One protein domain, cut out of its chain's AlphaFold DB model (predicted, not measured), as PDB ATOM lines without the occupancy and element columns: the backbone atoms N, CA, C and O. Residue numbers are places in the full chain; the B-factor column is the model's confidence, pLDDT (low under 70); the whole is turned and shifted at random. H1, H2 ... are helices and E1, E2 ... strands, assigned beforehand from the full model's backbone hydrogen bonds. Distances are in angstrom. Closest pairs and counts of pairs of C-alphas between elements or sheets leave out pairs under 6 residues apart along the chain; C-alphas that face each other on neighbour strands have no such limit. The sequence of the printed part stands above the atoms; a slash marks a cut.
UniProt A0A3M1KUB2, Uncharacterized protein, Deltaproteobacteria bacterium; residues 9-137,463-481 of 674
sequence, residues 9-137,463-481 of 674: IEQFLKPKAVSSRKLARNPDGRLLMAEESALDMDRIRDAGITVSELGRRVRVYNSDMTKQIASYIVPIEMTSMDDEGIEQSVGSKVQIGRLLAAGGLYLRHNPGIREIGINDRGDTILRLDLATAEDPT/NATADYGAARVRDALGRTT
ATOM      1  N   ILE A   9     202.199 187.743 166.644       90.50
ATOM      2  CA  ILE A   9     202.181 188.220 165.259       90.50
ATOM      3  C   ILE A   9     201.004 189.173 164.963       90.50
ATOM      4  O   ILE A   9     201.132 190.043 164.098       90.50
ATOM      5  N   GLU A  10     199.884 189.100 165.696       90.31
ATOM      6  CA  GLU A  10     198.733 189.991 165.488       90.31
ATOM      7  C   GLU A  10     199.015 191.454 165.824       90.31
ATOM      8  O   GLU A  10     198.450 192.344 165.185       90.31
ATOM      9  N   GLN A  11     199.939 191.721 166.749       90.75
ATOM     10  CA  GLN A  11     200.362 193.082 167.109       90.75
ATOM     11  C   GLN A  11     201.092 193.786 165.950       90.75
ATOM     12  O   GLN A  11     201.124 195.020 165.853       90.75
ATOM     13  N   PHE A  12     201.633 192.986 165.029       92.69
ATOM     14  CA  PHE A  12     202.418 193.419 163.880       92.69
ATOM     15  C   PHE A  12     201.641 193.346 162.563       92.69
ATOM     16  O   PHE A  12     202.208 193.585 161.496       92.69
ATOM     17  N   LEU A  13     200.338 193.058 162.600       90.88
ATOM     18  CA  LEU A  13     199.498 193.123 161.410       90.88
ATOM     19  C   LEU A  13     199.278 194.575 160.973       90.88
ATOM     20  O   LEU A  13     199.012 195.477 161.773       90.88
ATOM     21  N   LYS A  14     199.313 194.801 159.656       89.81
ATOM     22  CA  LYS A  14     198.879 196.075 159.074       89.81
ATOM     23  C   LYS A  14     197.401 196.317 159.417       89.81
ATOM     24  O   LYS A  14     196.604 195.385 159.306       89.81
ATOM     25  N   PRO A  15     196.970 197.564 159.688       78.94
ATOM     26  CA  PRO A  15     195.586 197.867 160.080       78.94
ATOM     27  C   PRO A  15     194.499 197.353 159.115       78.94
ATOM     28  O   PRO A  15     193.381 197.073 159.528       78.94
ATOM     29  N   LYS A  16     194.818 197.202 157.821       72.69
ATOM     30  CA  LYS A  16     193.896 196.694 156.785       72.69
ATOM     31  C   LYS A  16     193.962 195.174 156.565       72.69
ATOM     32  O   LYS A  16     193.200 194.650 155.759       72.69
ATOM     33  N   ALA A  17     194.875 194.463 157.226       69.56
ATOM     34  CA  ALA A  17     195.059 193.024 157.034       69.56
ATOM     35  C   ALA A  17     194.031 192.171 157.799       69.56
ATOM     36  O   ALA A  17     193.800 191.027 157.411       69.56
ATOM     37  N   VAL A  18     193.387 192.742 158.824       60.91
ATOM     38  CA  VAL A  18     192.547 192.058 159.828       60.91
ATOM     39  C   VAL A  18     191.348 191.293 159.229       60.91
ATOM     40  O   VAL A  18     190.881 190.339 159.840       60.91
ATOM     41  N   SER A  19     190.896 191.630 158.013       58.47
ATOM     42  CA  SER A  19     189.779 190.967 157.306       58.47
ATOM     43  C   SER A  19     190.141 190.400 155.922       58.47
ATOM     44  O   SER A  19     189.277 190.203 155.066       58.47
ATOM     45  N   SER A  20     191.428 190.167 155.654       62.81
ATOM     46  CA  SER A  20     191.912 189.844 154.305       62.81
ATOM     47  C   SER A  20     192.126 188.342 154.065       62.81
ATOM     48  O   SER A  20     192.456 187.600 154.984       62.81
ATOM     49  N   ARG A  21     192.069 187.906 152.792       73.69
ATOM     50  CA  ARG A  21     192.477 186.550 152.332       73.69
ATOM     51  C   ARG A  21     193.923 186.166 152.710       73.69
ATOM     52  O   ARG A  21     194.341 185.031 152.494       73.69
ATOM     53  N   LYS A  22     194.690 187.121 153.239       85.88
ATOM     54  CA  LYS A  22     196.079 186.972 153.667       85.88
ATOM     55  C   LYS A  22     196.221 186.317 155.038       85.88
ATOM     56  O   LYS A  22     197.329 185.945 155.394       85.88
ATOM     57  N   LEU A  23     195.141 186.201 155.808       91.31
ATOM     58  CA  LEU A  23     195.141 185.585 157.133       91.31
ATOM     59  C   LEU A  23     194.281 184.321 157.104       91.31
ATOM     60  O   LEU A  23     193.166 184.351 156.587       91.31
ATOM     61  N   ALA A  24     194.794 183.226 157.658       91.62
ATOM     62  CA  ALA A  24     194.007 182.039 157.970       91.62
ATOM     63  C   ALA A  24     193.765 181.996 159.477       91.62
ATOM     64  O   ALA A  24     194.702 182.154 160.259       91.62
ATOM     65  N   ARG A  25     192.508 181.798 159.875       90.69
ATOM     66  CA  ARG A  25     192.084 181.715 161.273       90.69
ATOM     67  C   ARG A  25     191.234 180.470 161.485       90.69
ATOM     68  O   ARG A  25     190.571 180.032 160.541       90.69
ATOM     69  N   ASN A  26     191.259 179.923 162.694       88.50
ATOM     70  CA  ASN A  26     190.307 178.890 163.097       88.50
ATOM     71  C   ASN A  26     188.916 179.525 163.372       88.50
ATOM     72  O   ASN A  26     188.792 180.757 163.333       88.50
ATOM     73  N   PRO A  27     187.860 178.725 163.621       85.44
ATOM     74  CA  PRO A  27     186.520 179.235 163.932       85.44
ATOM     75  C   PRO A  27     186.469 180.201 165.126       85.44
ATOM     76  O   PRO A  27     185.693 181.155 165.098       85.44
ATOM     77  N   ASP A  28     187.358 180.017 166.102       84.19
ATOM     78  CA  ASP A  28     187.471 180.844 167.314       84.19
ATOM     79  C   ASP A  28     188.263 182.140 167.086       84.19
ATOM     80  O   ASP A  28     188.482 182.950 167.989       84.19
ATOM     81  N   GLY A  29     188.689 182.373 165.845       85.88
ATOM     82  CA  GLY A  29     189.384 183.580 165.441       85.88
ATOM     83  C   GLY A  29     190.876 183.576 165.757       85.88
ATOM     84  O   GLY A  29     191.528 184.560 165.420       85.88
ATOM     85  N   ARG A  30     191.458 182.502 166.308       88.94
ATOM     86  CA  ARG A  30     192.916 182.370 166.476       88.94
ATOM     87  C   ARG A  30     193.598 182.376 165.112       88.94
ATOM     88  O   ARG A  30     193.145 181.710 164.181       88.94
ATOM     89  N   LEU A  31     194.698 183.113 164.983       92.00
ATOM     90  CA  LEU A  31     195.495 183.124 163.758       92.00
ATOM     91  C   LEU A  31     196.294 181.820 163.604       92.00
ATOM     92  O   LEU A  31     197.056 181.445 164.487       92.00
ATOM     93  N   LEU A  32     196.132 181.166 162.454       93.19
ATOM     94  CA  LEU A  32     196.806 179.916 162.093       93.19
ATOM     95  C   LEU A  32     197.961 180.138 161.110       93.19
ATOM     96  O   LEU A  32     198.928 179.385 161.109       93.19
ATOM     97  N   MET A  33     197.845 181.138 160.233       94.25
ATOM     98  CA  MET A  33     198.854 181.494 159.231       94.25
ATOM     99  C   MET A  33     198.630 182.928 158.751       94.25
ATOM    100  O   MET A  33     197.484 183.358 158.583       94.25
ATOM    101  N   ALA A  34     199.707 183.655 158.461       94.25
ATOM    102  CA  ALA A  34     199.639 184.964 157.813       94.25
ATOM    103  C   ALA A  34     200.555 185.031 156.591       94.25
ATOM    104  O   ALA A  34     201.697 184.598 156.638       94.25
ATOM    105  N   GLU A  35     200.095 185.625 155.496       94.00
ATOM    106  CA  GLU A  35     200.976 186.036 154.403       94.00
ATOM    107  C   GLU A  35     201.934 187.125 154.905       94.00
ATOM    108  O   GLU A  35     201.499 188.100 155.516       94.00
ATOM    109  N   GLU A  36     203.229 187.017 154.607       93.31
ATOM    110  CA  GLU A  36     204.252 187.958 155.090       93.31
ATOM    111  C   GLU A  36     203.937 189.409 154.675       93.31
ATOM    112  O   GLU A  36     204.190 190.353 155.420       93.31
ATOM    113  N   SER A  37     203.276 189.609 153.528       91.62
ATOM    114  CA  SER A  37     202.869 190.940 153.060       91.62
ATOM    115  C   SER A  37     201.807 191.621 153.947       91.62
ATOM    116  O   SER A  37     201.616 192.843 153.849       91.62
ATOM    117  N   ALA A  38     201.123 190.865 154.813       92.44
ATOM    118  CA  ALA A  38     200.183 191.370 155.811       92.44
ATOM    119  C   ALA A  38     200.874 192.013 157.027       92.44
ATOM    120  O   ALA A  38     200.225 192.780 157.743       92.44
ATOM    121  N   LEU A  39     202.169 191.749 157.230       92.25
ATOM    122  CA  LEU A  39     202.947 192.257 158.357       92.25
ATOM    123  C   LEU A  39     203.481 193.671 158.109       92.25
ATOM    124  O   LEU A  39     203.832 194.053 156.986       92.25
ATOM    125  N   ASP A  40     203.522 194.453 159.181       93.06
ATOM    126  CA  ASP A  40     204.145 195.768 159.274       93.06
ATOM    127  C   ASP A  40     205.620 195.598 159.676       93.06
ATOM    128  O   ASP A  40     205.971 195.530 160.853       93.06
ATOM    129  N   MET A  41     206.482 195.460 158.666       91.50
ATOM    130  CA  MET A  41     207.905 195.158 158.851       91.50
ATOM    131  C   MET A  41     208.666 196.266 159.585       91.50
ATOM    132  O   MET A  41     209.629 195.966 160.288       91.50
ATOM    133  N   ASP A  42     208.239 197.522 159.441       92.38
ATOM    134  CA  ASP A  42     208.842 198.635 160.173       92.38
ATOM    135  C   ASP A  42     208.533 198.504 161.665       92.38
ATOM    136  O   ASP A  42     209.446 198.582 162.476       92.38
ATOM    137  N   ARG A  43     207.292 198.152 162.030       92.88
ATOM    138  CA  ARG A  43     206.920 197.915 163.434       92.88
ATOM    139  C   ARG A  43     207.661 196.738 164.066       92.88
ATOM    140  O   ARG A  43     208.030 196.811 165.232       92.88
ATOM    141  N   ILE A  44     207.877 195.662 163.307       92.25
ATOM    142  CA  ILE A  44     208.680 194.509 163.749       92.25
ATOM    143  C   ILE A  44     210.116 194.960 164.043       92.25
ATOM    144  O   ILE A  44     210.645 194.678 165.117       92.25
ATOM    145  N   ARG A  45     210.721 195.719 163.117       91.56
ATOM    146  CA  ARG A  45     212.075 196.267 163.275       91.56
ATOM    147  C   ARG A  45     212.169 197.224 164.465       91.56
ATOM    148  O   ARG A  45     213.121 197.129 165.230       91.56
ATOM    149  N   ASP A  46     211.199 198.119 164.628       94.19
ATOM    150  CA  ASP A  46     211.174 199.118 165.702       94.19
ATOM    151  C   ASP A  46     210.985 198.470 167.085       94.19
ATOM    152  O   ASP A  46     211.489 198.982 168.083       94.19
ATOM    153  N   ALA A  47     210.318 197.313 167.145       92.12
ATOM    154  CA  ALA A  47     210.211 196.489 168.347       92.12
ATOM    155  C   ALA A  47     211.484 195.675 168.655       92.12
ATOM    156  O   ALA A  47     211.540 195.004 169.683       92.12
ATOM    157  N   GLY A  48     212.504 195.723 167.790       92.25
ATOM    158  CA  GLY A  48     213.771 195.017 167.986       92.25
ATOM    159  C   GLY A  48     213.679 193.498 167.830       92.25
ATOM    160  O   GLY A  48     214.599 192.804 168.250       92.25
ATOM    161  N   ILE A  49     212.599 192.991 167.227       91.38
ATOM    162  CA  ILE A  49     212.384 191.559 167.000       91.38
ATOM    163  C   ILE A  49     212.526 191.202 165.517       91.38
ATOM    164  O   ILE A  49     212.466 192.036 164.613       91.38
ATOM    165  N   THR A  50     212.694 189.918 165.251       87.56
ATOM    166  CA  THR A  50     212.812 189.317 163.931       87.56
ATOM    167  C   THR A  50     211.527 188.580 163.569       87.56
ATOM    168  O   THR A  50     210.813 188.065 164.422       87.56
ATOM    169  N   VAL A  51     211.257 188.426 162.269       87.19
ATOM    170  CA  VAL A  51     210.149 187.569 161.789       87.19
ATOM    171  C   VAL A  51     210.270 186.141 162.322       87.19
ATOM    172  O   VAL A  51     209.272 185.472 162.555       87.19
ATOM    173  N   SER A  52     211.502 185.695 162.535       84.88
ATOM    174  CA  SER A  52     211.807 184.370 163.048       84.88
ATOM    175  C   SER A  52     211.298 184.182 164.491       84.88
ATOM    176  O   SER A  52     210.858 183.095 164.849       84.88
ATOM    177  N   GLU A  53     211.282 185.242 165.303       88.62
ATOM    178  CA  GLU A  53     210.714 185.217 166.661       88.62
ATOM    179  C   GLU A  53     209.182 185.206 166.659       88.62
ATOM    180  O   GLU A  53     208.577 184.751 167.623       88.62
ATOM    181  N   LEU A  54     208.549 185.651 165.568       90.88
ATOM    182  CA  LEU A  54     207.096 185.575 165.396       90.88
ATOM    183  C   LEU A  54     206.626 184.197 164.917       90.88
ATOM    184  O   LEU A  54     205.456 183.856 165.081       90.88
ATOM    185  N   GLY A  55     207.503 183.417 164.280       92.12
ATOM    186  CA  GLY A  55     207.124 182.135 163.705       92.12
ATOM    187  C   GLY A  55     208.073 181.597 162.639       92.12
ATOM    188  O   GLY A  55     209.142 182.148 162.363       92.12
ATOM    189  N   ARG A  56     207.658 180.500 162.002       93.81
ATOM    190  CA  ARG A  56     208.375 179.901 160.871       93.81
ATOM    191  C   ARG A  56     207.919 180.530 159.564       93.81
ATOM    192  O   ARG A  56     206.730 180.527 159.253       93.81
ATOM    193  N   ARG A  57     208.864 181.009 158.755       95.06
ATOM    194  CA  ARG A  57     208.567 181.436 157.385       95.06
ATOM    195  C   ARG A  57     208.525 180.229 156.447       95.06
ATOM    196  O   ARG A  57     209.438 179.410 156.436       95.06
ATOM    197  N   VAL A  58     207.491 180.178 155.616       95.88
ATOM    198  CA  VAL A  58     207.293 179.207 154.539       95.88
ATOM    199  C   VAL A  58     207.261 179.960 153.214       95.88
ATOM    200  O   VAL A  58     206.404 180.821 152.997       95.88
ATOM    201  N   ARG A  59     208.195 179.652 152.315       96.62
ATOM    202  CA  ARG A  59     208.295 180.274 150.990       96.62
ATOM    203  C   ARG A  59     207.807 179.311 149.932       96.62
ATOM    204  O   ARG A  59     208.287 178.187 149.862       96.62
ATOM    205  N   VAL A  60     206.913 179.778 149.072       96.38
ATOM    206  CA  VAL A  60     206.436 178.996 147.932       96.38
ATOM    207  C   VAL A  60     207.044 179.566 146.660       96.38
ATOM    208  O   VAL A  60     206.927 180.767 146.398       96.38
ATOM    209  N   TYR A  61     207.674 178.707 145.869       97.38
ATOM    210  CA  TYR A  61     208.253 179.014 144.565       97.38
ATOM    211  C   TYR A  61     207.441 178.375 143.437       97.38
ATOM    212  O   TYR A  61     206.665 177.442 143.645       97.38
ATOM    213  N   ASN A  62     207.609 178.896 142.225       95.12
ATOM    214  CA  ASN A  62     207.117 178.257 141.009       95.12
ATOM    215  C   ASN A  62     207.896 176.964 140.685       95.12
ATOM    216  O   ASN A  62     208.924 176.667 141.290       95.12
ATOM    217  N   SER A  63     207.414 176.205 139.700       92.44
ATOM    218  CA  SER A  63     207.934 174.877 139.344       92.44
ATOM    219  C   SER A  63     209.420 174.833 138.958       92.44
ATOM    220  O   SER A  63     210.060 173.806 139.146       92.44
ATOM    221  N   ASP A  64     209.981 175.918 138.414       92.69
ATOM    222  CA  ASP A  64     211.405 176.004 138.043       92.69
ATOM    223  C   ASP A  64     212.295 176.593 139.154       92.69
ATOM    224  O   ASP A  64     213.494 176.767 138.953       92.69
ATOM    225  N   MET A  65     211.716 176.893 140.323       94.38
ATOM    226  CA  MET A  65     212.389 177.486 141.483       94.38
ATOM    227  C   MET A  65     213.012 178.874 141.245       94.38
ATOM    228  O   MET A  65     213.761 179.359 142.092       94.38
ATOM    229  N   THR A  66     212.696 179.561 140.144       94.44
ATOM    230  CA  THR A  66     213.293 180.874 139.823       94.44
ATOM    231  C   THR A  66     212.551 182.054 140.446       94.44
ATOM    232  O   THR A  66     213.120 183.139 140.591       94.44
ATOM    233  N   LYS A  67     211.281 181.876 140.829       95.25
ATOM    234  CA  LYS A  67     210.427 182.954 141.338       95.25
ATOM    235  C   LYS A  67     209.658 182.533 142.583       95.25
ATOM    236  O   LYS A  67     208.855 181.604 142.550       95.25
ATOM    237  N   GLN A  68     209.813 183.309 143.655       96.44
ATOM    238  CA  GLN A  68     208.944 183.216 144.825       96.44
ATOM    239  C   GLN A  68     207.544 183.736 144.466       96.44
ATOM    240  O   GLN A  68     207.386 184.885 144.046       96.44
ATOM    241  N   ILE A  69     206.528 182.893 144.641       94.94
ATOM    242  CA  ILE A  69     205.124 183.219 144.363       94.94
ATOM    243  C   ILE A  69     204.369 183.655 145.620       94.94
ATOM    244  O   ILE A  69     203.460 184.476 145.521       94.94
ATOM    245  N   ALA A  70     204.760 183.150 146.793       94.44
ATOM    246  CA  ALA A  70     204.169 183.529 148.071       94.44
ATOM    247  C   ALA A  70     205.157 183.345 149.232       94.44
ATOM    248  O   ALA A  70     206.126 182.591 149.132       94.44
ATOM    249  N   SER A  71     204.896 184.046 150.335       95.75
ATOM    250  CA  SER A  71     205.607 183.884 151.604       95.75
ATOM    251  C   SER A  71     204.605 183.976 152.743       95.75
ATOM    252  O   SER A  71     203.805 184.915 152.786       95.75
ATOM    253  N   TYR A  72     204.640 182.998 153.638       95.62
ATOM    254  CA  TYR A  72     203.735 182.871 154.774       95.62
ATOM    255  C   TYR A  72     204.526 182.718 156.063       95.62
ATOM    256  O   TYR A  72     205.634 182.193 156.048       95.62
ATOM    257  N   ILE A  73     203.942 183.144 157.176       95.38
ATOM    258  CA  ILE A  73     204.443 182.935 158.527       95.38
ATOM    259  C   ILE A  73     203.459 182.022 159.258       95.38
ATOM    260  O   ILE A  73     202.272 182.349 159.375       95.38
ATOM    261  N   VAL A  74     203.963 180.883 159.726       95.31
ATOM    262  CA  VAL A  74     203.292 180.006 160.688       95.31
ATOM    263  C   VAL A  74     203.633 180.526 162.087       95.31
ATOM    264  O   VAL A  74     204.821 180.530 162.418       95.31
ATOM    265  N   PRO A  75     202.657 180.987 162.891       94.94
ATOM    266  CA  PRO A  75     202.923 181.538 164.219       94.94
ATOM    267  C   PRO A  75     203.616 180.521 165.130       94.94
ATOM    268  O   PRO A  75     203.286 179.334 165.096       94.94
ATOM    269  N   ILE A  76     204.564 180.973 165.956       93.25
ATOM    270  CA  ILE A  76     205.282 180.083 166.881       93.25
ATOM    271  C   ILE A  76     204.341 179.447 167.912       93.25
ATOM    272  O   ILE A  76     204.548 178.316 168.328       93.25
ATOM    273  N   GLU A  77     203.247 180.125 168.250       93.12
ATOM    274  CA  GLU A  77     202.237 179.683 169.214       93.12
ATOM    275  C   GLU A  77     201.491 178.414 168.780       93.12
ATOM    276  O   GLU A  77     200.777 177.815 169.586       93.12
ATOM    277  N   MET A  78     201.653 177.972 167.527       92.75
ATOM    278  CA  MET A  78     201.176 176.655 167.100       92.75
ATOM    279  C   MET A  78     201.900 175.524 167.851       92.75
ATOM    280  O   MET A  78     201.293 174.489 168.102       92.75
ATOM    281  N   THR A  79     203.156 175.717 168.281       91.81
ATOM    282  CA  THR A  79     203.927 174.700 169.027       91.81
ATOM    283  C   THR A  79     203.488 174.548 170.483       91.81
ATOM    284  O   THR A  79     203.933 173.629 171.164       91.81
ATOM    285  N   SER A  80     202.657 175.462 170.982       91.00
ATOM    286  CA  SER A  80     202.147 175.478 172.356       91.00
ATOM    287  C   SER A  80     200.624 175.361 172.405       91.00
ATOM    288  O   SER A  80     200.007 175.798 173.375       91.00
ATOM    289  N   MET A  81     200.006 174.853 171.336       88.69
ATOM    290  CA  MET A  81     198.563 174.647 171.287       88.69
ATOM    291  C   MET A  81     198.166 173.468 172.182       88.69
ATOM    292  O   MET A  81     198.838 172.437 172.194       88.69
ATOM    293  N   ASP A  82     197.093 173.650 172.942       89.62
ATOM    294  CA  ASP A  82     196.451 172.599 173.725       89.62
ATOM    295  C   ASP A  82     195.522 171.747 172.849       89.62
ATOM    296  O   ASP A  82     195.216 172.098 171.708       89.62
ATOM    297  N   ASP A  83     195.076 170.610 173.383       88.31
ATOM    298  CA  ASP A  83     194.273 169.644 172.625       88.31
ATOM    299  C   ASP A  83     192.945 170.253 172.139       88.31
ATOM    300  O   ASP A  83     192.555 170.040 170.992       88.31
ATOM    301  N   GLU A  84     192.302 171.100 172.952       87.62
ATOM    302  CA  GLU A  84     191.079 171.819 172.564       87.62
ATOM    303  C   GLU A  84     191.332 172.758 171.371       87.62
ATOM    304  O   GLU A  84     190.606 172.719 170.373       87.62
ATOM    305  N   GLY A  85     192.400 173.564 171.415       85.56
ATOM    306  CA  GLY A  85     192.768 174.439 170.305       85.56
ATOM    307  C   GLY A  85     193.119 173.668 169.030       85.56
ATOM    308  O   GLY A  85     192.806 174.128 167.922       85.56
ATOM    309  N   ILE A  86     193.742 172.492 169.169       89.81
ATOM    310  CA  ILE A  86     194.056 171.591 168.054       89.81
ATOM    311  C   ILE A  86     192.760 171.111 167.404       89.81
ATOM    312  O   ILE A  86     192.595 171.301 166.197       89.81
ATOM    313  N   GLU A  87     191.830 170.554 168.183       88.69
ATOM    314  CA  GLU A  87     190.544 170.040 167.697       88.69
ATOM    315  C   GLU A  87     189.735 171.113 166.961       88.69
ATOM    316  O   GLU A  87     189.252 170.882 165.850       88.69
ATOM    317  N   GLN A  88     189.666 172.325 167.514       87.38
ATOM    318  CA  GLN A  88     188.991 173.462 166.879       87.38
ATOM    319  C   GLN A  88     189.650 173.901 165.563       87.38
ATOM    320  O   GLN A  88     189.002 174.481 164.686       87.38
ATOM    321  N   SER A  89     190.950 173.657 165.412       87.56
ATOM    322  CA  SER A  89     191.707 174.014 164.210       87.56
ATOM    323  C   SER A  89     191.575 172.967 163.098       87.56
ATOM    324  O   SER A  89     191.828 173.282 161.929       87.56
ATOM    325  N   VAL A  90     191.125 171.747 163.414       86.31
ATOM    326  CA  VAL A  90     190.947 170.656 162.446       86.31
ATOM    327  C   VAL A  90     190.001 171.054 161.324       86.31
ATOM    328  O   VAL A  90     188.954 171.666 161.516       86.31
ATOM    329  N   GLY A  91     190.364 170.690 160.094       79.75
ATOM    330  CA  GLY A  91     189.534 170.978 158.928       79.75
ATOM    331  C   GLY A  91     189.632 172.419 158.429       79.75
ATOM    332  O   GLY A  91     189.202 172.681 157.302       79.75
ATOM    333  N   SER A  92     190.266 173.315 159.193       85.88
ATOM    334  CA  SER A  92     190.598 174.657 158.729       85.88
ATOM    335  C   SER A  92     191.534 174.576 157.523       85.88
ATOM    336  O   SER A  92     192.505 173.812 157.492       85.88
ATOM    337  N   LYS A  93     191.221 175.373 156.499       86.62
ATOM    338  CA  LYS A  93     192.083 175.542 155.329       86.62
ATOM    339  C   LYS A  93     193.062 176.674 155.597       86.62
ATOM    340  O   LYS A  93     192.645 177.793 155.888       86.62
ATOM    341  N   VAL A  94     194.343 176.385 155.428       91.62
ATOM    342  CA  VAL A  94     195.395 177.395 155.317       91.62
ATOM    343  C   VAL A  94     195.796 177.533 153.849       91.62
ATOM    344  O   VAL A  94     195.407 176.736 152.993       91.62
ATOM    345  N   GLN A  95     196.558 178.568 153.513       91.38
ATOM    346  CA  GLN A  95     196.871 178.902 152.121       91.38
ATOM    347  C   GLN A  95     197.636 177.783 151.397       91.38
ATOM    348  O   GLN A  95     197.495 177.621 150.187       91.38
ATOM    349  N   ILE A  96     198.404 176.985 152.141       92.06
ATOM    350  CA  ILE A  96     199.260 175.917 151.614       92.06
ATOM    351  C   ILE A  96     198.729 174.501 151.879       92.06
ATOM    352  O   ILE A  96     199.413 173.541 151.530       92.06
ATOM    353  N   GLY A  97     197.544 174.346 152.482       93.12
ATOM    354  CA  GLY A  97     197.015 173.021 152.806       93.12
ATOM    355  C   GLY A  97     195.827 173.002 153.767       93.12
ATOM    356  O   GLY A  97     195.137 174.002 153.981       93.12
ATOM    357  N   ARG A  98     195.593 171.834 154.361       92.62
ATOM    358  CA  ARG A  98     194.541 171.578 155.350       92.62
ATOM    359  C   ARG A  98     195.146 171.018 156.633       92.62
ATOM    360  O   ARG A  98     196.003 170.140 156.570       92.62
ATOM    361  N   LEU A  99     194.655 171.499 157.772       93.81
ATOM    362  CA  LEU A  99     195.089 171.026 159.084       93.81
ATOM    363  C   LEU A  99     194.402 169.715 159.489       93.81
ATOM    364  O   LEU A  99     193.198 169.537 159.259       93.81
ATOM    365  N   LEU A 100     195.186 168.831 160.104       91.31
ATOM    366  CA  LEU A 100     194.808 167.511 160.611       91.31
ATOM    367  C   LEU A 100     195.217 167.395 162.087       91.31
ATOM    368  O   LEU A 100     196.294 167.864 162.450       91.31
ATOM    369  N   ALA A 101     194.390 166.750 162.915       89.81
ATOM    370  CA  ALA A 101     194.750 166.395 164.289       89.81
ATOM    371  C   ALA A 101     195.003 164.893 164.404       89.81
ATOM    372  O   ALA A 101     194.164 164.097 163.986       89.81
ATOM    373  N   ALA A 102     196.149 164.529 164.977       86.62
ATOM    374  CA  ALA A 102     196.521 163.146 165.271       86.62
ATOM    375  C   ALA A 102     197.531 163.105 166.436       86.62
ATOM    376  O   ALA A 102     198.731 162.927 166.230       86.62
ATOM    377  N   GLY A 103     197.068 163.365 167.667       81.75
ATOM    378  CA  GLY A 103     197.956 163.519 168.837       81.75
ATOM    379  C   GLY A 103     198.897 164.728 168.731       81.75
ATOM    380  O   GLY A 103     200.009 164.708 169.252       81.75
ATOM    381  N   GLY A 104     198.476 165.741 167.974       90.50
ATOM    382  CA  GLY A 104     199.256 166.899 167.551       90.50
ATOM    383  C   GLY A 104     198.639 167.520 166.295       90.50
ATOM    384  O   GLY A 104     197.794 166.892 165.648       90.50
ATOM    385  N   LEU A 105     199.043 168.744 165.950       93.75
ATOM    386  CA  LEU A 105     198.558 169.451 164.763       93.75
ATOM    387  C   LEU A 105     199.532 169.270 163.592       93.75
ATOM    388  O   LEU A 105     200.721 169.563 163.710       93.75
ATOM    389  N   TYR A 106     199.009 168.813 162.458       94.50
ATOM    390  CA  TYR A 106     199.757 168.546 161.229       94.50
ATOM    391  C   TYR A 106     199.116 169.253 160.037       94.50
ATOM    392  O   TYR A 106     197.946 169.642 160.064       94.50
ATOM    393  N   LEU A 107     199.876 169.388 158.956       94.31
ATOM    394  CA  LEU A 107     199.465 170.032 157.720       94.31
ATOM    395  C   LEU A 107     199.611 169.068 156.540       94.31
ATOM    396  O   LEU A 107     200.716 168.698 156.141       94.31
ATOM    397  N   ARG A 108     198.481 168.740 155.908       93.56
ATOM    398  CA  ARG A 108     198.472 168.118 154.581       93.56
ATOM    399  C   ARG A 108     198.517 169.214 153.523       93.56
ATOM    400  O   ARG A 108     197.579 170.008 153.413       93.56
ATOM    401  N   HIS A 109     199.600 169.255 152.757       93.56
ATOM    402  CA  HIS A 109     199.785 170.242 151.699       93.56
ATOM    403  C   HIS A 109     198.731 170.127 150.588       93.56
ATOM    404  O   HIS A 109     198.180 169.055 150.333       93.56
ATOM    405  N   ASN A 110     198.434 171.252 149.929       91.81
ATOM    406  CA  ASN A 110     197.567 171.250 148.750       91.81
ATOM    407  C   ASN A 110     198.214 170.452 147.598       91.81
ATOM    408  O   ASN A 110     199.443 170.427 147.498       91.81
ATOM    409  N   PRO A 111     197.410 169.865 146.692       90.56
ATOM    410  CA  PRO A 111     197.921 169.135 145.535       90.56
ATOM    411  C   PRO A 111     198.951 169.942 144.733       90.56
ATOM    412  O   PRO A 111     198.793 171.145 144.513       90.56
ATOM    413  N   GLY A 112     200.027 169.273 144.320       90.25
ATOM    414  CA  GLY A 112     201.150 169.872 143.597       90.25
ATOM    415  C   GLY A 112     202.082 170.759 144.427       90.25
ATOM    416  O   GLY A 112     203.064 171.243 143.876       90.25
ATOM    417  N   ILE A 113     201.836 170.977 145.721       93.38
ATOM    418  CA  ILE A 113     202.823 171.608 146.604       93.38
ATOM    419  C   ILE A 113     203.773 170.534 147.130       93.38
ATOM    420  O   ILE A 113     203.336 169.588 147.780       93.38
ATOM    421  N   ARG A 114     205.072 170.713 146.881       93.38
ATOM    422  CA  ARG A 114     206.134 169.846 147.395       93.38
ATOM    423  C   ARG A 114     207.106 170.607 148.273       93.38
ATOM    424  O   ARG A 114     207.461 171.739 147.958       93.38
ATOM    425  N   GLU A 115     207.571 169.975 149.331       94.44
ATOM    426  CA  GLU A 115     208.697 170.440 150.121       94.44
ATOM    427  C   GLU A 115     210.012 170.114 149.411       94.44
ATOM    428  O   GLU A 115     210.230 169.003 148.935       94.44
ATOM    429  N   ILE A 116     210.876 171.122 149.315       93.19
ATOM    430  CA  ILE A 116     212.219 171.011 148.733       93.19
ATOM    431  C   ILE A 116     213.286 170.962 149.827       93.19
ATOM    432  O   ILE A 116     214.370 170.431 149.611       93.19
ATOM    433  N   GLY A 117     212.984 171.518 150.999       91.44
ATOM    434  CA  GLY A 117     213.854 171.489 152.164       91.44
ATOM    435  C   GLY A 117     213.839 172.809 152.920       91.44
ATOM    436  O   GLY A 117     212.903 173.604 152.818       91.44
ATOM    437  N   ILE A 118     214.905 173.044 153.677       91.69
ATOM    438  CA  ILE A 118     215.066 174.203 154.554       91.69
ATOM    439  C   ILE A 118     216.321 174.961 154.122       91.69
ATOM    440  O   ILE A 118     217.348 174.347 153.833       91.69
ATOM    441  N   ASN A 119     216.246 176.292 154.050       91.62
ATOM    442  CA  ASN A 119     217.418 177.113 153.736       91.62
ATOM    443  C   ASN A 119     218.264 177.438 154.987       91.62
ATOM    444  O   ASN A 119     217.896 177.138 156.120       91.62
ATOM    445  N   ASP A 120     219.387 178.122 154.779       88.88
ATOM    446  CA  ASP A 120     220.322 178.597 155.811       88.88
ATOM    447  C   ASP A 120     219.689 179.501 156.886       88.88
ATOM    448  O   ASP A 120     220.218 179.638 157.986       88.88
ATOM    449  N   ARG A 121     218.539 180.112 156.586       87.56
ATOM    450  CA  ARG A 121     217.777 180.972 157.507       87.56
ATOM    451  C   ARG A 121     216.702 180.213 158.277       87.56
ATOM    452  O   ARG A 121     215.974 180.823 159.060       87.56
ATOM    453  N   GLY A 122     216.570 178.913 158.035       87.50
ATOM    454  CA  GLY A 122     215.500 178.106 158.592       87.50
ATOM    455  C   GLY A 122     214.135 178.402 157.967       87.50
ATOM    456  O   GLY A 122     213.133 178.205 158.636       87.50
ATOM    457  N   ASP A 123     214.044 178.920 156.741       93.56
ATOM    458  CA  ASP A 123     212.757 179.032 156.045       93.56
ATOM    459  C   ASP A 123     212.416 177.675 155.394       93.56
ATOM    460  O   ASP A 123     213.268 177.099 154.710       93.56
ATOM    461  N   THR A 124     211.174 177.191 155.532       95.12
ATOM    462  CA  THR A 124     210.698 176.032 154.751       95.12
ATOM    463  C   THR A 124     210.508 176.456 153.298       95.12
ATOM    464  O   THR A 124     209.822 177.444 153.013       95.12
ATOM    465  N   ILE A 125     211.083 175.698 152.370       96.81
ATOM    466  CA  ILE A 125     211.013 175.949 150.936       96.81
ATOM    467  C   ILE A 125     210.055 174.955 150.289       96.81
ATOM    468  O   ILE A 125     210.299 173.750 150.274       96.81
ATOM    469  N   LEU A 126     208.982 175.485 149.712       96.50
ATOM    470  CA  LEU A 126     207.985 174.736 148.963       96.50
ATOM    471  C   LEU A 126     208.042 175.103 147.478       96.50
ATOM    472  O   LEU A 126     208.297 176.252 147.111       96.50
ATOM    473  N   ARG A 127     207.726 174.138 146.622       95.56
ATOM    474  CA  ARG A 127     207.603 174.279 145.173       95.56
ATOM    475  C   ARG A 127     206.188 173.937 144.738       95.56
ATOM    476  O   ARG A 127     205.647 172.920 145.159       95.56
ATOM    477  N   LEU A 128     205.599 174.772 143.888       94.38
ATOM    478  CA  LEU A 128     204.327 174.482 143.236       94.38
ATOM    479  C   LEU A 128     204.567 173.830 141.867       94.38
ATOM    480  O   LEU A 128     204.911 174.501 140.891       94.38
ATOM    481  N   ASP A 129     204.318 172.530 141.797       90.88
ATOM    482  CA  ASP A 129     204.388 171.711 140.593       90.88
ATOM    483  C   ASP A 129     203.043 171.720 139.861       90.88
ATOM    484  O   ASP A 129     202.140 170.927 140.139       90.88
ATOM    485  N   LEU A 130     202.930 172.614 138.873       87.88
ATOM    486  CA  LEU A 130     201.711 172.794 138.073       87.88
ATOM    487  C   LEU A 130     201.258 171.512 137.360       87.88
ATOM    488  O   LEU A 130     200.061 171.307 137.194       87.88
ATOM    489  N   ALA A 131     202.193 170.635 136.986       87.50
ATOM    490  CA  ALA A 131     201.885 169.351 136.352       87.50
ATOM    491  C   ALA A 131     201.088 168.401 137.264       87.50
ATOM    492  O   ALA A 131     200.431 167.488 136.777       87.50
ATOM    493  N   THR A 132     201.156 168.614 138.579       86.25
ATOM    494  CA  THR A 132     200.547 167.762 139.609       86.25
ATOM    495  C   THR A 132     199.545 168.516 140.483       86.25
ATOM    496  O   THR A 132     199.027 167.965 141.445       86.25
ATOM    497  N   ALA A 133     199.253 169.780 140.158       86.44
ATOM    498  CA  ALA A 133     198.401 170.655 140.964       86.44
ATOM    499  C   ALA A 133     196.925 170.222 141.014       86.44
ATOM    500  O   ALA A 133     196.175 170.695 141.864       86.44
ATOM    501  N   GLU A 134     196.504 169.332 140.114       84.94
ATOM    502  CA  GLU A 134     195.151 168.766 140.088       84.94
ATOM    503  C   GLU A 134     195.089 167.323 140.612       84.94
ATOM    504  O   GLU A 134     193.993 166.785 140.744       84.94
ATOM    505  N   ASP A 135     196.231 166.698 140.927       87.25
ATOM    506  CA  ASP A 135     196.290 165.318 141.412       87.25
ATOM    507  C   ASP A 135     196.397 165.292 142.947       87.25
ATOM    508  O   ASP A 135     197.478 165.513 143.503       87.25
ATOM    509  N   PRO A 136     195.289 165.025 143.665       85.19
ATOM    510  CA  PRO A 136     195.283 165.027 145.122       85.19
ATOM    511  C   PRO A 136     195.998 163.828 145.741       85.19
ATOM    512  O   PRO A 136     196.180 163.821 146.956       85.19
ATOM    513  N   THR A 137     196.390 162.834 144.940       87.56
ATOM    514  CA  THR A 137     197.060 161.624 145.433       87.56
ATOM    515  C   THR A 137     198.558 161.816 145.617       87.56
ATOM    516  O   THR A 137     199.212 160.981 146.228       87.56
ATOM    517  N   ASN A 463     200.931 158.985 153.108       93.06
ATOM    518  CA  ASN A 463     200.447 160.020 154.024       93.06
ATOM    519  C   ASN A 463     201.522 160.879 154.700       93.06
ATOM    520  O   ASN A 463     201.344 161.291 155.847       93.06
ATOM    521  N   ALA A 464     202.586 161.232 153.975       93.88
ATOM    522  CA  ALA A 464     203.538 162.215 154.481       93.88
ATOM    523  C   ALA A 464     202.869 163.573 154.741       93.88
ATOM    524  O   ALA A 464     202.127 164.088 153.898       93.88
ATOM    525  N   THR A 465     203.128 164.165 155.909       93.75
ATOM    526  CA  THR A 465     202.581 165.478 156.290       93.75
ATOM    527  C   THR A 465     203.622 166.351 156.978       93.75
ATOM    528  O   THR A 465     204.590 165.859 157.559       93.75
ATOM    529  N   ALA A 466     203.412 167.666 156.908       94.31
ATOM    530  CA  ALA A 466     204.233 168.618 157.633       94.31
ATOM    531  C   ALA A 466     203.768 168.745 159.088       94.31
ATOM    532  O   ALA A 466     202.568 168.778 159.368       94.31
ATOM    533  N   ASP A 467     204.713 168.868 160.011       94.44
ATOM    534  CA  ASP A 467     204.442 169.229 161.394       94.44
ATOM    535  C   ASP A 467     203.886 170.657 161.455       94.44
ATOM    536  O   ASP A 467     204.385 171.576 160.799       94.44
ATOM    537  N   TYR A 468     202.817 170.851 162.221       95.00
ATOM    538  CA  TYR A 468     202.174 172.148 162.408       95.00
ATOM    539  C   TYR A 468     201.973 172.461 163.897       95.00
ATOM    540  O   TYR A 468     200.964 173.042 164.287       95.00
ATOM    541  N   GLY A 469     202.944 172.063 164.725       92.25
ATOM    542  CA  GLY A 469     202.933 172.222 166.178       92.25
ATOM    543  C   GLY A 469     202.968 170.905 166.956       92.25
ATOM    544  O   GLY A 469     203.091 170.938 168.179       92.25
ATOM    545  N   ALA A 470     202.893 169.755 166.279       92.56
ATOM    546  CA  ALA A 470     202.827 168.443 166.920       92.56
ATOM    547  C   ALA A 470     204.083 168.105 167.740       92.56
ATOM    548  O   ALA A 470     203.970 167.682 168.888       92.56
ATOM    549  N   ALA A 471     205.277 168.361 167.206       91.50
ATOM    550  CA  ALA A 471     206.543 168.109 167.889       91.50
ATOM    551  C   ALA A 471     206.846 169.118 169.009       91.50
ATOM    552  O   ALA A 471     207.850 168.975 169.705       91.50
ATOM    553  N   ARG A 472     206.015 170.159 169.180       92.00
ATOM    554  CA  ARG A 472     206.181 171.230 170.182       92.00
ATOM    555  C   ARG A 472     207.534 171.953 170.120       92.00
ATOM    556  O   ARG A 472     207.953 172.595 171.081       92.00
ATOM    557  N   VAL A 473     208.204 171.893 168.970       91.75
ATOM    558  CA  VAL A 473     209.493 172.547 168.727       91.75
ATOM    559  C   VAL A 473     209.448 173.381 167.456       91.75
ATOM    560  O   VAL A 473     208.864 173.006 166.440       91.75
ATOM    561  N   ARG A 474     210.117 174.531 167.503       88.94
ATOM    562  CA  ARG A 474     210.167 175.488 166.393       88.94
ATOM    563  C   ARG A 474     210.780 174.905 165.121       88.94
ATOM    564  O   ARG A 474     210.343 175.243 164.025       88.94
ATOM    565  N   ASP A 475     211.790 174.054 165.262       89.31
ATOM    566  CA  ASP A 475     212.548 173.521 164.126       89.31
ATOM    567  C   ASP A 475     211.752 172.518 163.286       89.31
ATOM    568  O   ASP A 475     212.064 172.330 162.105       89.31
ATOM    569  N   ALA A 476     210.722 171.913 163.881       91.50
ATOM    570  CA  ALA A 476     209.747 171.056 163.214       91.50
ATOM    571  C   ALA A 476     208.651 171.863 162.508       91.50
ATOM    572  O   ALA A 476     208.122 171.436 161.491       91.50
ATOM    573  N   LEU A 477     208.325 173.054 163.005       92.56
ATOM    574  CA  LEU A 477     207.159 173.789 162.537       92.56
ATOM    575  C   LEU A 477     207.210 174.042 161.021       92.56
ATOM    576  O   LEU A 477     208.159 174.633 160.505       92.56
ATOM    577  N   GLY A 478     206.168 173.609 160.316       89.94
ATOM    578  CA  GLY A 478     205.974 173.802 158.885       89.94
ATOM    579  C   GLY A 478     206.854 172.942 157.977       89.94
ATOM    580  O   GLY A 478     206.989 173.318 156.815       89.94
ATOM    581  N   ARG A 479     207.469 171.853 158.460       92.00
ATOM    582  CA  ARG A 479     208.271 170.918 157.643       92.00
ATOM    583  C   ARG A 479     207.750 169.489 157.755       92.00
ATOM    584  O   ARG A 479     207.195 169.115 158.783       92.00
ATOM    585  N   THR A 480     208.009 168.670 156.753       93.06
ATOM    586  CA  THR A 480     207.774 167.226 156.781       93.06
ATOM    587  C   THR A 480     208.801 166.586 157.708       93.06
ATOM    588  O   THR A 480     210.005 166.630 157.453       93.06
ATOM    589  N   THR A 481     208.335 166.056 158.838       90.88
ATOM    590  CA  THR A 481     209.186 165.423 159.861       90.88
ATOM    591  C   THR A 481     209.123 163.905 159.834       90.88
ATOM    592  O   THR A 481     209.915 163.263 160.513       90.88
TER     593      THR A 481
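Overview. This is residues 9 to 137 and 463 to 481 of the 674 residues of an uncharacterized protein of Deltaproteobacteria bacterium (UniProt A0A3M1KUB2). A strongly twisted six-strand sheet curls like part of a barrel, and a separate hairpin, E5 and E6, stands across its open side without closing it. Three short helices, H1, H2 and H3, gather at one end of the body, while H5 packs on the hairpin. The printed part has 148 residues, with named elements in the order H1 E1 E2 H2 H3 E3 E4 H4 H5 E5 E6 E7 E8; the class is mixed, helices and strands, with under half of the residues in named elements. The large sheet runs E1 E2 E4 E3 E8 E7 and is mixed. The whole is compact, with a radius of gyration of the C-alphas of 14.7 A and spans of 42 by 39 by 29 A.

Along the chain. H1 is residues 9 to 12, with C-alpha 9 at (202.181, 188.220, 165.259). E1 is residues 23 to 25, E2 31 to 35, H2 41 to 46 and H3 51 to 54. E3, residues 55 to 61, is 19.4 A long, and E4, residues 68 to 75, is 20.4 A long. H4 is residues 76 to 80 and H5 83 to 89. E5 is residues 97 to 101, E6 105 to 109, and E7 113 to 118, 14.8 A long. E8, residues 124 to 128, ends with C-alpha 128 at (204.327, 174.482, 143.236).

Arrangement. E1 and E2 form an antiparallel hairpin, with N 24 and O 33 2.8 A apart. E2 pairs with E1 over residues 31 to 34 and with E4 over 34 to 35, where N 73 and O 34 are 2.7 A apart. E2, H2 H3 and E3 form a split strand-helix-strand unit, two strands running the same way with E4 between them; its crossover is right-handed. The hairpin E3 and E4 has N 58 and O 72 at 2.8 A. E3 and E8 are parallel, with N 59 and O 124 at 2.8 A. The hairpin E7 and E8 has N 114 and O 127 at 2.9 A. H1 only just touches H2, with 3 pairs of C-alphas within 8 A, the closest Phe 12 and Ile 44 at 6.4 A. H1, H3 and H4 only graze the large sheet; H2 and H5 are not on it. The hairpin E5 and E6 has N 98 and O 108 at 2.9 A. The closest C-alphas of H5 and E5 are Ile 86 and Ala 101, 6.5 A apart. In H2 and H5 every O i to N i+4 pair is within hydrogen-bond range; H4 has 0 of 1, but 2 of 2 O i to N i+3 pairs, and H1 and H3 are too short for an i+4 pair.

Size, cuts and confidence. The C-alphas farthest apart, Asp 46 and Thr 137, are 44.9 A apart. Residues 138 to 462 are not printed, and C-alphas 137 and 463 are 9.4 A apart across the cut. Residues 463 to 481 hold no named element, but 466 to 467 pair antiparallel with 106 to 107 of E6. No link between named elements is long. Mean pLDDT of the printed part is 90.3, and residues 17 to 20 are under 70.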